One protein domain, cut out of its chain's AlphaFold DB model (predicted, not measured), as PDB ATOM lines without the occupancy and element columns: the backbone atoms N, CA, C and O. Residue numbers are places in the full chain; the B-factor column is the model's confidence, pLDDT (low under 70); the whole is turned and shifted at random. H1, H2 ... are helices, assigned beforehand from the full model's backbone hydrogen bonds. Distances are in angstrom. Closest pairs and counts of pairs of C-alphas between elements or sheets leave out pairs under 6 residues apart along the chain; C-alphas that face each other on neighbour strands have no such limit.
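What this domain is: This is residues 174 to 229 and 271 to 302 of the 326 residues of the protein "SFRICE_013754" of Spodoptera frugiperda (UniProt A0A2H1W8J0). What does the model look like at first sight? One long helix, H1, makes an arm whose residues 174 to 197 stick out from a body of 58 residues, where H2 and H3 run in opposite ways along nearly parallel lines and come near each other without clearly touching. The unnamed stretch 271 to 287 leads into H3, and its residues 279 to 284 stick out as well. What is it made of, and how large is it? It has 88 printed residues with three named helices, H1, H2 and H3 in chain order, and no named strand, and its class is all helix. It is extended, with a radius of gyration of the C-alphas of 21.1 A and spans of 67 by 33 by 12 A, the arm lying along the longest.

Where its parts are: Where does the first helix run? H1 holds residues 174 to 199 and is 37.3 A long, from C-alpha 174 at (-71.895, -23.474, -10.338) to C-alpha 199 at (-35.442, -17.584, -15.773). Which helices follow? H2 holds residues 203 to 222 and is 28.2 A long. H3 holds residues 288 to 299 and is 16.2 A long, ending with C-alpha 299 at (-25.333, -14.910, -19.619).

How they stand to each other: How does H2 stand to H3? They are close but not clearly touching, with 2 pairs of C-alphas within 8 A; the closest C-alphas are those of Ile 206 and Ile 290, 6.9 A apart. Their lines stand at a shallow tilt of 5 degrees, opposite ways, and their centres are 17.0 A apart. Does H1 touch either of them? H1 is apart from H2 and from H3, with no C-alpha of the one within 8 A of the other. What do the backbone N and O atoms show? In H2 and H3 every O i to N i+4 pair is within hydrogen-bond range, and in H1 21 of 22 pairs are.

The domain as a whole: How far does the printed part reach? The two C-alphas farthest apart are those of Leu 174 and Ser 281, at 70.2 A. Without the stretches that stand free, residues 174 to 197 and 279 to 284, the body has 58 residues and spans 45 by 24 by 11 A. Is there a cut, and how are the helices linked? Residues 230 to 270 are not printed, and C-alphas 229 and 271 are 11.7 A apart across the cut, which lies in the link from H2 to H3. The link from H1 to H2, 3 residues, is tight. Where is confidence low? The mean pLDDT of the printed part is 78.9; residues 184 to 185 and 188 to 202 are under 70.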
ATOM      1  N   LEU A 174     -72.708 -24.477 -11.028       73.44
ATOM      2  CA  LEU A 174     -71.895 -23.474 -10.338       73.44
ATOM      3  C   LEU A 174     -70.633 -24.085  -9.703       73.44
ATOM      4  O   LEU A 174     -69.538 -23.551  -9.865       73.44
ATOM      5  N   ASP A 175     -70.777 -25.234  -9.041       79.12
ATOM      6  CA  ASP A 175     -69.671 -25.950  -8.401       79.12
ATOM      7  C   ASP A 175     -68.647 -26.445  -9.438       79.12
ATOM      8  O   ASP A 175     -67.440 -26.313  -9.239       79.12
ATOM      9  N   ASN A 176     -69.114 -26.932 -10.593       82.44
ATOM     10  CA  ASN A 176     -68.238 -27.322 -11.699       82.44
ATOM     11  C   ASN A 176     -67.490 -26.122 -12.299       82.44
ATOM     12  O   ASN A 176     -66.310 -26.246 -12.624       82.44
ATOM     13  N   ILE A 177     -68.144 -24.964 -12.432       79.94
ATOM     14  CA  ILE A 177     -67.495 -23.735 -12.912       79.94
ATOM     15  C   ILE A 177     -66.404 -23.298 -11.931       79.94
ATOM     16  O   ILE A 177     -65.282 -23.039 -12.359       79.94
ATOM     17  N   ASN A 178     -66.690 -23.285 -10.627       77.31
ATOM     18  CA  ASN A 178     -65.706 -22.923  -9.605       77.31
ATOM     19  C   ASN A 178     -64.515 -23.891  -9.589       77.31
ATOM     20  O   ASN A 178     -63.370 -23.450  -9.555       77.31
ATOM     21  N   LEU A 179     -64.758 -25.197  -9.722       83.06
ATOM     22  CA  LEU A 179     -63.695 -26.200  -9.813       83.06
ATOM     23  C   LEU A 179     -62.805 -25.988 -11.050       83.06
ATOM     24  O   LEU A 179     -61.586 -26.146 -10.985       83.06
ATOM     25  N   VAL A 180     -63.398 -25.629 -12.193       79.38
ATOM     26  CA  VAL A 180     -62.650 -25.307 -13.416       79.38
ATOM     27  C   VAL A 180     -61.822 -24.039 -13.219       79.38
ATOM     28  O   VAL A 180     -60.643 -24.049 -13.570       79.38
ATOM     29  N   LEU A 181     -62.386 -22.990 -12.617       72.69
ATOM     30  CA  LEU A 181     -61.670 -21.747 -12.319       72.69
ATOM     31  C   LEU A 181     -60.486 -21.993 -11.376       72.69
ATOM     32  O   LEU A 181     -59.361 -21.646 -11.722       72.69
ATOM     33  N   GLU A 182     -60.688 -22.718 -10.275       78.94
ATOM     34  CA  GLU A 182     -59.608 -23.069  -9.344       78.94
ATOM     35  C   GLU A 182     -58.498 -23.897 -10.005       78.94
ATOM     36  O   GLU A 182     -57.314 -23.715  -9.717       78.94
ATOM     37  N   ASN A 183     -58.856 -24.830 -10.889       78.75
ATOM     38  CA  ASN A 183     -57.877 -25.631 -11.620       78.75
ATOM     39  C   ASN A 183     -57.114 -24.796 -12.656       78.75
ATOM     40  O   ASN A 183     -55.927 -25.043 -12.887       78.75
ATOM     41  N   HIS A 184     -57.773 -23.816 -13.276       69.69
ATOM     42  CA  HIS A 184     -57.132 -22.868 -14.179       69.69
ATOM     43  C   HIS A 184     -56.167 -21.946 -13.432       69.69
ATOM     44  O   HIS A 184     -55.029 -21.820 -13.881       69.69
ATOM     45  N   ASP A 185     -56.558 -21.402 -12.281       68.19
ATOM     46  CA  ASP A 185     -55.699 -20.554 -11.449       68.19
ATOM     47  C   ASP A 185     -54.473 -21.332 -10.953       68.19
ATOM     48  O   ASP A 185     -53.342 -20.936 -11.224       68.19
ATOM     49  N   LYS A 186     -54.662 -22.542 -10.402       72.69
ATOM     50  CA  LYS A 186     -53.550 -23.431 -10.003       72.69
ATOM     51  C   LYS A 186     -52.609 -23.751 -11.166       72.69
ATOM     52  O   LYS A 186     -51.393 -23.862 -10.986       72.69
ATOM     53  N   LYS A 187     -53.146 -23.924 -12.377       74.69
ATOM     54  CA  LYS A 187     -52.350 -24.183 -13.583       74.69
ATOM     55  C   LYS A 187     -51.592 -22.934 -14.036       74.69
ATOM     56  O   LYS A 187     -50.441 -23.068 -14.450       74.69
ATOM     57  N   ILE A 188     -52.196 -21.750 -13.949       64.12
ATOM     58  CA  ILE A 188     -51.549 -20.461 -14.230       64.12
ATOM     59  C   ILE A 188     -50.425 -20.209 -13.223       64.12
ATOM     60  O   ILE A 188     -49.317 -19.880 -13.646       64.12
ATOM     61  N   ASP A 189     -50.651 -20.470 -11.938       65.50
ATOM     62  CA  ASP A 189     -49.635 -20.385 -10.886       65.50
ATOM     63  C   ASP A 189     -48.495 -21.368 -11.152       65.50
ATOM     64  O   ASP A 189     -47.333 -20.985 -11.210       65.50
ATOM     65  N   THR A 190     -48.802 -22.624 -11.475       69.00
ATOM     66  CA  THR A 190     -47.768 -23.630 -11.773       69.00
ATOM     67  C   THR A 190     -46.946 -23.270 -13.018       69.00
ATOM     68  O   THR A 190     -45.727 -23.464 -13.044       69.00
ATOM     69  N   ILE A 191     -47.587 -22.754 -14.073       63.22
ATOM     70  CA  ILE A 191     -46.914 -22.330 -15.309       63.22
ATOM     71  C   ILE A 191     -46.085 -21.070 -15.062       63.22
ATOM     72  O   ILE A 191     -44.943 -21.009 -15.522       63.22
ATOM     73  N   SER A 192     -46.627 -20.086 -14.343       59.59
ATOM     74  CA  SER A 192     -45.921 -18.853 -14.001       59.59
ATOM     75  C   SER A 192     -44.722 -19.168 -13.115       59.59
ATOM     76  O   SER A 192     -43.608 -18.814 -13.478       59.59
ATOM     77  N   GLU A 193     -44.887 -19.969 -12.065       55.47
ATOM     78  CA  GLU A 193     -43.800 -20.408 -11.202       55.47
ATOM     79  C   GLU A 193     -42.741 -21.210 -11.965       55.47
ATOM     80  O   GLU A 193     -41.549 -20.990 -11.778       55.47
ATOM     81  N   LYS A 194     -43.125 -22.142 -12.847       55.50
ATOM     82  CA  LYS A 194     -42.160 -22.940 -13.627       55.50
ATOM     83  C   LYS A 194     -41.393 -22.082 -14.642       55.50
ATOM     84  O   LYS A 194     -40.212 -22.343 -14.877       55.50
ATOM     85  N   LYS A 195     -42.038 -21.056 -15.208       55.19
ATOM     86  CA  LYS A 195     -41.446 -20.094 -16.151       55.19
ATOM     87  C   LYS A 195     -40.577 -19.046 -15.446       55.19
ATOM     88  O   LYS A 195     -39.533 -18.679 -15.976       55.19
ATOM     89  N   ILE A 196     -40.965 -18.623 -14.246       52.84
ATOM     90  CA  ILE A 196     -40.193 -17.730 -13.373       52.84
ATOM     91  C   ILE A 196     -38.963 -18.476 -12.841       52.84
ATOM     92  O   ILE A 196     -37.852 -17.985 -13.004       52.84
ATOM     93  N   ARG A 197     -39.112 -19.710 -12.333       49.75
ATOM     94  CA  ARG A 197     -37.999 -20.536 -11.821       49.75
ATOM     95  C   ARG A 197     -36.927 -20.851 -12.870       49.75
ATOM     96  O   ARG A 197     -35.756 -20.859 -12.525       49.75
ATOM     97  N   HIS A 198     -37.295 -21.072 -14.136       47.91
ATOM     98  CA  HIS A 198     -36.308 -21.314 -15.203       47.91
ATOM     99  C   HIS A 198     -35.526 -20.061 -15.626       47.91
ATOM    100  O   HIS A 198     -34.461 -20.192 -16.222       47.91
ATOM    101  N   LYS A 199     -36.048 -18.858 -15.352       52.88
ATOM    102  CA  LYS A 199     -35.442 -17.584 -15.773       52.88
ATOM    103  C   LYS A 199     -34.810 -16.809 -14.614       52.88
ATOM    104  O   LYS A 199     -34.090 -15.839 -14.833       52.88
ATOM    105  N   MET A 200     -35.075 -17.232 -13.383       50.25
ATOM    106  CA  MET A 200     -34.537 -16.629 -12.177       50.25
ATOM    107  C   MET A 200     -33.083 -17.076 -12.002       50.25
ATOM    108  O   MET A 200     -32.794 -18.240 -11.742       50.25
ATOM    109  N   ILE A 201     -32.173 -16.118 -12.192       58.94
ATOM    110  CA  ILE A 201     -30.766 -16.138 -11.767       58.94
ATOM    111  C   ILE A 201     -30.641 -16.965 -10.476       58.94
ATOM    112  O   ILE A 201     -31.345 -16.678  -9.508       58.94
ATOM    113  N   SER A 202     -29.765 -17.982 -10.450       64.62
ATOM    114  CA  SER A 202     -29.477 -18.750  -9.226       64.62
ATOM    115  C   SER A 202     -28.823 -17.821  -8.201       64.62
ATOM    116  O   SER A 202     -27.605 -17.651  -8.162       64.62
ATOM    117  N   LEU A 203     -29.657 -17.151  -7.407       73.44
ATOM    118  CA  LEU A 203     -29.242 -16.276  -6.311       73.44
ATOM    119  C   LEU A 203     -28.782 -17.087  -5.095       73.44
ATOM    120  O   LEU A 203     -28.128 -16.546  -4.212       73.44
ATOM    121  N   GLN A 204     -29.094 -18.386  -5.055       78.44
ATOM    122  CA  GLN A 204     -28.779 -19.259  -3.929       78.44
ATOM    123  C   GLN A 204     -27.270 -19.391  -3.695       78.44
ATOM    124  O   GLN A 204     -26.815 -19.331  -2.551       78.44
ATOM    125  N   ASP A 205     -26.504 -19.521  -4.776       80.81
ATOM    126  CA  ASP A 205     -25.045 -19.618  -4.709       80.81
ATOM    127  C   ASP A 205     -24.459 -18.303  -4.180       80.81
ATOM    128  O   ASP A 205     -23.702 -18.304  -3.213       80.81
ATOM    129  N   ILE A 206     -24.941 -17.173  -4.716       84.88
ATOM    130  CA  ILE A 206     -24.541 -15.825  -4.292       84.88
ATOM    131  C   ILE A 206     -24.833 -15.617  -2.801       84.88
ATOM    132  O   ILE A 206     -23.960 -15.157  -2.071       84.88
ATOM    133  N   PHE A 207     -26.022 -15.985  -2.315       86.94
ATOM    134  CA  PHE A 207     -26.353 -15.860  -0.893       86.94
ATOM    135  C   PHE A 207     -25.434 -16.686   0.001       86.94
ATOM    136  O   PHE A 207     -25.048 -16.224   1.070       86.94
ATOM    137  N   THR A 208     -25.056 -17.883  -0.438       88.69
ATOM    138  CA  THR A 208     -24.163 -18.754   0.331       88.69
ATOM    139  C   THR A 208     -22.785 -18.114   0.494       88.69
ATOM    140  O   THR A 208     -22.244 -18.082   1.602       88.69
ATOM    141  N   ASP A 209     -22.248 -17.523  -0.574       87.94
ATOM    142  CA  ASP A 209     -20.978 -16.799  -0.510       87.94
ATOM    143  C   ASP A 209     -21.065 -15.560   0.379       87.94
ATOM    144  O   ASP A 209     -20.171 -15.314   1.183       87.94
ATOM    145  N   LEU A 210     -22.152 -14.793   0.261       88.50
ATOM    146  CA  LEU A 210     -22.385 -13.601   1.077       88.50
ATOM    147  C   LEU A 210     -22.388 -13.937   2.563       88.50
ATOM    148  O   LEU A 210     -21.718 -13.267   3.351       88.50
ATOM    149  N   VAL A 211     -23.120 -14.984   2.944       90.12
ATOM    150  CA  VAL A 211     -23.165 -15.471   4.325       90.12
ATOM    151  C   VAL A 211     -21.765 -15.821   4.815       90.12
ATOM    152  O   VAL A 211     -21.358 -15.377   5.891       90.12
ATOM    153  N   TYR A 212     -21.018 -16.595   4.027       91.25
ATOM    154  CA  TYR A 212     -19.670 -17.015   4.390       91.25
ATOM    155  C   TYR A 212     -18.737 -15.815   4.592       91.25
ATOM    156  O   TYR A 212     -18.123 -15.680   5.650       91.25
ATOM    157  N   GLN A 213     -18.685 -14.908   3.618       89.88
ATOM    158  CA  GLN A 213     -17.785 -13.754   3.640       89.88
ATOM    159  C   GLN A 213     -18.146 -12.756   4.743       89.88
ATOM    160  O   GLN A 213     -17.265 -12.201   5.397       89.88
ATOM    161  N   THR A 214     -19.436 -12.568   5.016       88.81
ATOM    162  CA  THR A 214     -19.904 -11.685   6.094       88.81
ATOM    163  C   THR A 214     -19.554 -12.248   7.472       88.81
ATOM    164  O   THR A 214     -19.070 -11.519   8.341       88.81
ATOM    165  N   ASN A 215     -19.720 -13.557   7.672       89.69
ATOM    166  CA  ASN A 215     -19.315 -14.223   8.908       89.69
ATOM    167  C   ASN A 215     -17.795 -14.195   9.111       89.69
ATOM    168  O   ASN A 215     -17.334 -13.911  10.218       89.69
ATOM    169  N   LEU A 216     -17.025 -14.437   8.047       90.00
ATOM    170  CA  LEU A 216     -15.567 -14.346   8.072       90.00
ATOM    171  C   LEU A 216     -15.107 -12.933   8.451       90.00
ATOM    172  O   LEU A 216     -14.279 -12.776   9.344       90.00
ATOM    173  N   TYR A 217     -15.702 -11.905   7.847       89.12
ATOM    174  CA  TYR A 217     -15.400 -10.511   8.165       89.12
ATOM    175  C   TYR A 217     -15.679 -10.160   9.626       89.12
ATOM    176  O   TYR A 217     -14.844  -9.552  10.294       89.12
ATOM    177  N   SER A 218     -16.837 -10.571  10.146       86.50
ATOM    178  CA  SER A 218     -17.171 -10.369  11.557       86.50
ATOM    179  C   SER A 218     -16.103 -10.960  12.473       86.50
ATOM    180  O   SER A 218     -15.668 -10.307  13.424       86.50
ATOM    181  N   PHE A 219     -15.651 -12.176  12.163       88.38
ATOM    182  CA  PHE A 219     -14.614 -12.848  12.931       88.38
ATOM    183  C   PHE A 219     -13.276 -12.107  12.855       88.38
ATOM    184  O   PHE A 219     -12.639 -11.906  13.884       88.38
ATOM    185  N   GLN A 220     -12.883 -11.631  11.674       87.31
ATOM    186  CA  GLN A 220     -11.655 -10.850  11.492       87.31
ATOM    187  C   GLN A 220     -11.656  -9.553  12.312       87.31
ATOM    188  O   GLN A 220     -10.630  -9.191  12.882       87.31
ATOM    189  N   GLN A 221     -12.800  -8.871  12.398       84.38
ATOM    190  CA  GLN A 221     -12.893  -7.565  13.056       84.38
ATOM    191  C   GLN A 221     -13.118  -7.649  14.566       84.38
ATOM    192  O   GLN A 221     -12.590  -6.830  15.313       84.38
ATOM    193  N   THR A 222     -13.923  -8.608  15.024       85.12
ATOM    194  CA  THR A 222     -14.381  -8.677  16.426       85.12
ATOM    195  C   THR A 222     -13.897  -9.923  17.167       85.12
ATOM    196  O   THR A 222     -14.089 -10.037  18.376       85.12
ATOM    197  N   GLY A 223     -13.303 -10.889  16.459       84.69
ATOM    198  CA  GLY A 223     -12.982 -12.216  16.991       84.69
ATOM    199  C   GLY A 223     -14.205 -13.115  17.207       84.69
ATOM    200  O   GLY A 223     -14.066 -14.212  17.747       84.69
ATOM    201  N   ARG A 224     -15.411 -12.676  16.816       82.31
ATOM    202  CA  ARG A 224     -16.672 -13.414  16.981       82.31
ATOM    203  C   ARG A 224     -17.411 -13.544  15.651       82.31
ATOM    204  O   ARG A 224     -17.413 -12.632  14.827       82.31
ATOM    205  N   PHE A 225     -18.076 -14.679  15.457       80.81
ATOM    206  CA  PHE A 225     -18.986 -14.874  14.331       80.81
ATOM    207  C   PHE A 225     -20.356 -14.281  14.665       80.81
ATOM    208  O   PHE A 225     -20.927 -14.622  15.697       80.81
ATOM    209  N   ILE A 226     -20.901 -13.454  13.772       82.25
ATOM    210  CA  ILE A 226     -22.291 -12.971  13.862       82.25
ATOM    211  C   ILE A 226     -23.323 -14.050  13.506       82.25
ATOM    212  O   ILE A 226     -24.509 -13.835  13.709       82.25
ATOM    213  N   GLN A 227     -22.872 -15.200  12.989       83.06
ATOM    214  CA  GLN A 227     -23.713 -16.332  12.588       83.06
ATOM    215  C   GLN A 227     -24.834 -15.945  11.611       83.06
ATOM    216  O   GLN A 227     -25.935 -16.480  11.688       83.06
ATOM    217  N   ALA A 228     -24.525 -15.057  10.660       83.06
ATOM    218  CA  ALA A 228     -25.448 -14.671   9.602       83.06
ATOM    219  C   ALA A 228     -25.962 -15.913   8.861       83.06
ATOM    220  O   ALA A 228     -25.196 -16.841   8.575       83.06
ATOM    221  N   SER A 229     -27.245 -15.907   8.527       86.81
ATOM    222  CA  SER A 229     -27.947 -16.990   7.854       86.81
ATOM    223  C   SER A 229     -28.361 -16.606   6.434       86.81
ATOM    224  O   SER A 229     -28.495 -15.436   6.073       86.81
ATOM    225  N   LEU A 271     -22.801  -6.409   5.579       79.31
ATOM    226  CA  LEU A 271     -22.595  -7.166   4.348       79.31
ATOM    227  C   LEU A 271     -21.120  -7.132   3.948       79.31
ATOM    228  O   LEU A 271     -20.514  -6.058   3.875       79.31
ATOM    229  N   HIS A 272     -20.546  -8.300   3.669       83.19
ATOM    230  CA  HIS A 272     -19.191  -8.413   3.142       83.19
ATOM    231  C   HIS A 272     -19.111  -9.410   1.990       83.19
ATOM    232  O   HIS A 272     -19.842 -10.396   1.945       83.19
ATOM    233  N   PHE A 273     -18.217  -9.129   1.045       82.88
ATOM    234  CA  PHE A 273     -18.199  -9.781  -0.263       82.88
ATOM    235  C   PHE A 273     -16.937 -10.602  -0.534       82.88
ATOM    236  O   PHE A 273     -16.973 -11.508  -1.364       82.88
ATOM    237  N   THR A 274     -15.833 -10.294   0.142       84.12
ATOM    238  CA  THR A 274     -14.503 -10.851  -0.144       84.12
ATOM    239  C   THR A 274     -13.640 -10.851   1.095       84.12
ATOM    240  O   THR A 274     -13.727  -9.910   1.861       84.12
ATOM    241  N   ASP A 275     -12.732 -11.802   1.247       84.12
ATOM    242  CA  ASP A 275     -11.775 -11.784   2.354       84.12
ATOM    243  C   ASP A 275     -10.813 -10.579   2.253       84.12
ATOM    244  O   ASP A 275     -10.168 -10.366   1.223       84.12
ATOM    245  N   ASN A 276     -10.676  -9.799   3.332       78.94
ATOM    246  CA  ASN A 276      -9.769  -8.648   3.376       78.94
ATOM    247  C   ASN A 276      -8.284  -9.023   3.370       78.94
ATOM    248  O   ASN A 276      -7.453  -8.162   3.075       78.94
ATOM    249  N   HIS A 277      -7.930 -10.266   3.701       79.38
ATOM    250  CA  HIS A 277      -6.543 -10.732   3.675       79.38
ATOM    251  C   HIS A 277      -6.056 -11.075   2.263       79.38
ATOM    252  O   HIS A 277      -4.852 -11.120   2.026       79.38
ATOM    253  N   LEU A 278      -6.978 -11.268   1.316       77.12
ATOM    254  CA  LEU A 278      -6.695 -11.624  -0.074       77.12
ATOM    255  C   LEU A 278      -6.709 -10.379  -0.972       77.12
ATOM    256  O   LEU A 278      -7.413 -10.335  -1.980       77.12
ATOM    257  N   GLN A 279      -5.967  -9.335  -0.586       76.19
ATOM    258  CA  GLN A 279      -5.859  -8.134  -1.418       76.19
ATOM    259  C   GLN A 279      -5.219  -8.461  -2.770       76.19
ATOM    260  O   GLN A 279      -4.119  -9.005  -2.837       76.19
ATOM    261  N   ASP A 280      -5.916  -8.072  -3.835       78.19
ATOM    262  CA  ASP A 280      -5.470  -8.194  -5.221       78.19
ATOM    263  C   ASP A 280      -5.112  -6.805  -5.783       78.19
ATOM    264  O   ASP A 280      -5.578  -5.760  -5.322       78.19
ATOM    265  N   SER A 281      -4.277  -6.811  -6.814       85.06
ATOM    266  CA  SER A 281      -4.012  -5.707  -7.727       85.06
ATOM    267  C   SER A 281      -5.269  -5.158  -8.424       85.06
ATOM    268  O   SER A 281      -5.299  -3.971  -8.767       85.06
ATOM    269  N   ASP A 282      -6.316  -5.973  -8.621       85.81
ATOM    270  CA  ASP A 282      -7.577  -5.512  -9.212       85.81
ATOM    271  C   ASP A 282      -8.237  -4.443  -8.332       85.81
ATOM    272  O   ASP A 282      -8.673  -4.691  -7.213       85.81
ATOM    273  N   ARG A 283      -8.423  -3.238  -8.878       84.62
ATOM    274  CA  ARG A 283      -9.095  -2.120  -8.196       84.62
ATOM    275  C   ARG A 283     -10.504  -2.470  -7.695       84.62
ATOM    276  O   ARG A 283     -10.983  -1.842  -6.746       84.62
ATOM    277  N   TYR A 284     -11.175  -3.417  -8.345       85.44
ATOM    278  CA  TYR A 284     -12.534  -3.851  -8.028       85.44
ATOM    279  C   TYR A 284     -12.585  -5.192  -7.289       85.44
ATOM    280  O   TYR A 284     -13.673  -5.755  -7.172       85.44
ATOM    281  N   TYR A 285     -11.461  -5.676  -6.745       87.94
ATOM    282  CA  TYR A 285     -11.376  -6.987  -6.094       87.94
ATOM    283  C   TYR A 285     -12.488  -7.213  -5.056       87.94
ATOM    284  O   TYR A 285     -13.115  -8.263  -5.068       87.94
ATOM    285  N   ASN A 286     -12.845  -6.184  -4.273       83.75
ATOM    286  CA  ASN A 286     -13.913  -6.240  -3.262       83.75
ATOM    287  C   ASN A 286     -15.309  -6.618  -3.783       83.75
ATOM    288  O   ASN A 286     -16.154  -7.049  -3.011       83.75
ATOM    289  N   VAL A 287     -15.610  -6.362  -5.055       88.06
ATOM    290  CA  VAL A 287     -16.937  -6.633  -5.646       88.06
ATOM    291  C   VAL A 287     -16.861  -7.623  -6.800       88.06
ATOM    292  O   VAL A 287     -17.891  -8.143  -7.232       88.06
ATOM    293  N   ARG A 288     -15.648  -7.908  -7.292       89.69
ATOM    294  CA  ARG A 288     -15.394  -8.749  -8.460       89.69
ATOM    295  C   ARG A 288     -16.064 -10.123  -8.357       89.69
ATOM    296  O   ARG A 288     -16.742 -10.475  -9.320       89.69
ATOM    297  N   PRO A 289     -15.969 -10.874  -7.241       88.38
ATOM    298  CA  PRO A 289     -16.524 -12.228  -7.193       88.38
ATOM    299  C   PRO A 289     -18.043 -12.267  -7.368       88.38
ATOM    300  O   PRO A 289     -18.574 -13.175  -8.002       88.38
ATOM    301  N   ILE A 290     -18.747 -11.260  -6.852       87.94
ATOM    302  CA  ILE A 290     -20.205 -11.171  -6.968       87.94
ATOM    303  C   ILE A 290     -20.603 -10.638  -8.334       87.94
ATOM    304  O   ILE A 290     -21.491 -11.205  -8.966       87.94
ATOM    305  N   ALA A 291     -19.933  -9.586  -8.811       89.12
ATOM    306  CA  ALA A 291     -20.183  -9.036 -10.137       89.12
ATOM    307  C   ALA A 291     -20.031 -10.116 -11.219       89.12
ATOM    308  O   ALA A 291     -20.865 -10.217 -12.116       89.12
ATOM    309  N   GLU A 292     -19.020 -10.976 -11.087       90.19
ATOM    310  CA  GLU A 292     -18.773 -12.066 -12.022       90.19
ATOM    311  C   GLU A 292     -19.834 -13.170 -11.935       90.19
ATOM    312  O   GLU A 292     -20.328 -13.632 -12.961       90.19
ATOM    313  N   LYS A 293     -20.275 -13.539 -10.726       87.25
ATOM    314  CA  LYS A 293     -21.382 -14.494 -10.541       87.25
ATOM    315  C   LYS A 293     -22.695 -13.973 -11.123       87.25
ATOM    316  O   LYS A 293     -23.407 -14.720 -11.795       87.25
ATOM    317  N   ILE A 294     -22.993 -12.688 -10.929       87.00
ATOM    318  CA  ILE A 294     -24.151 -12.028 -11.544       87.00
ATOM    319  C   ILE A 294     -24.015 -12.055 -13.068       87.00
ATOM    320  O   ILE A 294     -24.948 -12.479 -13.745       87.00
ATOM    321  N   ARG A 295     -22.848 -11.686 -13.611       89.06
ATOM    322  CA  ARG A 295     -22.573 -11.702 -15.055       89.06
ATOM    323  C   ARG A 295     -22.793 -13.088 -15.658       89.06
ATOM    324  O   ARG A 295     -23.528 -13.211 -16.634       89.06
ATOM    325  N   ILE A 296     -22.209 -14.129 -15.061       88.31
ATOM    326  CA  ILE A 296     -22.373 -15.525 -15.494       88.31
ATOM    327  C   ILE A 296     -23.848 -15.926 -15.462       88.31
ATOM    328  O   ILE A 296     -24.329 -16.568 -16.392       88.31
ATOM    329  N   ASN A 297     -24.586 -15.538 -14.422       84.00
ATOM    330  CA  ASN A 297     -26.006 -15.846 -14.343       84.00
ATOM    331  C   ASN A 297     -26.838 -15.094 -15.391       84.00
ATOM    332  O   ASN A 297     -27.738 -15.694 -15.973       84.00
ATOM    333  N   CYS A 298     -26.527 -13.830 -15.684       83.38
ATOM    334  CA  CYS A 298     -27.176 -13.081 -16.760       83.38
ATOM    335  C   CYS A 298     -26.896 -13.702 -18.136       83.38
ATOM    336  O   CYS A 298     -27.795 -13.754 -18.966       83.38
ATOM    337  N   LEU A 299     -25.692 -14.233 -18.366       84.88
ATOM    338  CA  LEU A 299     -25.333 -14.910 -19.619       84.88
ATOM    339  C   LEU A 299     -26.055 -16.244 -19.844       84.88
ATOM    340  O   LEU A 299     -26.108 -16.717 -20.975       84.88
ATOM    341  N   LYS A 300     -26.612 -16.859 -18.793       82.50
ATOM    342  CA  LYS A 300     -27.456 -18.057 -18.927       82.50
ATOM    343  C   LYS A 300     -28.844 -17.732 -19.486       82.50
ATOM    344  O   LYS A 300     -29.571 -18.649 -19.861       82.50
ATOM    345  N   LEU A 301     -29.243 -16.459 -19.493       81.06
ATOM    346  CA  LEU A 301     -30.534 -16.046 -20.026       81.06
ATOM    347  C   LEU A 301     -30.531 -16.175 -21.550       81.06
ATOM    348  O   LEU A 301     -29.556 -15.842 -22.217       81.06
ATOM    349  N   GLU A 302     -31.647 -16.652 -22.097       77.31
ATOM    350  CA  GLU A 302     -31.814 -16.770 -23.542       77.31
ATOM    351  C   GLU A 302     -31.709 -15.394 -24.213       77.31
ATOM    352  O   GLU A 302     -32.359 -14.424 -23.803       77.31
TER     353      GLU A 302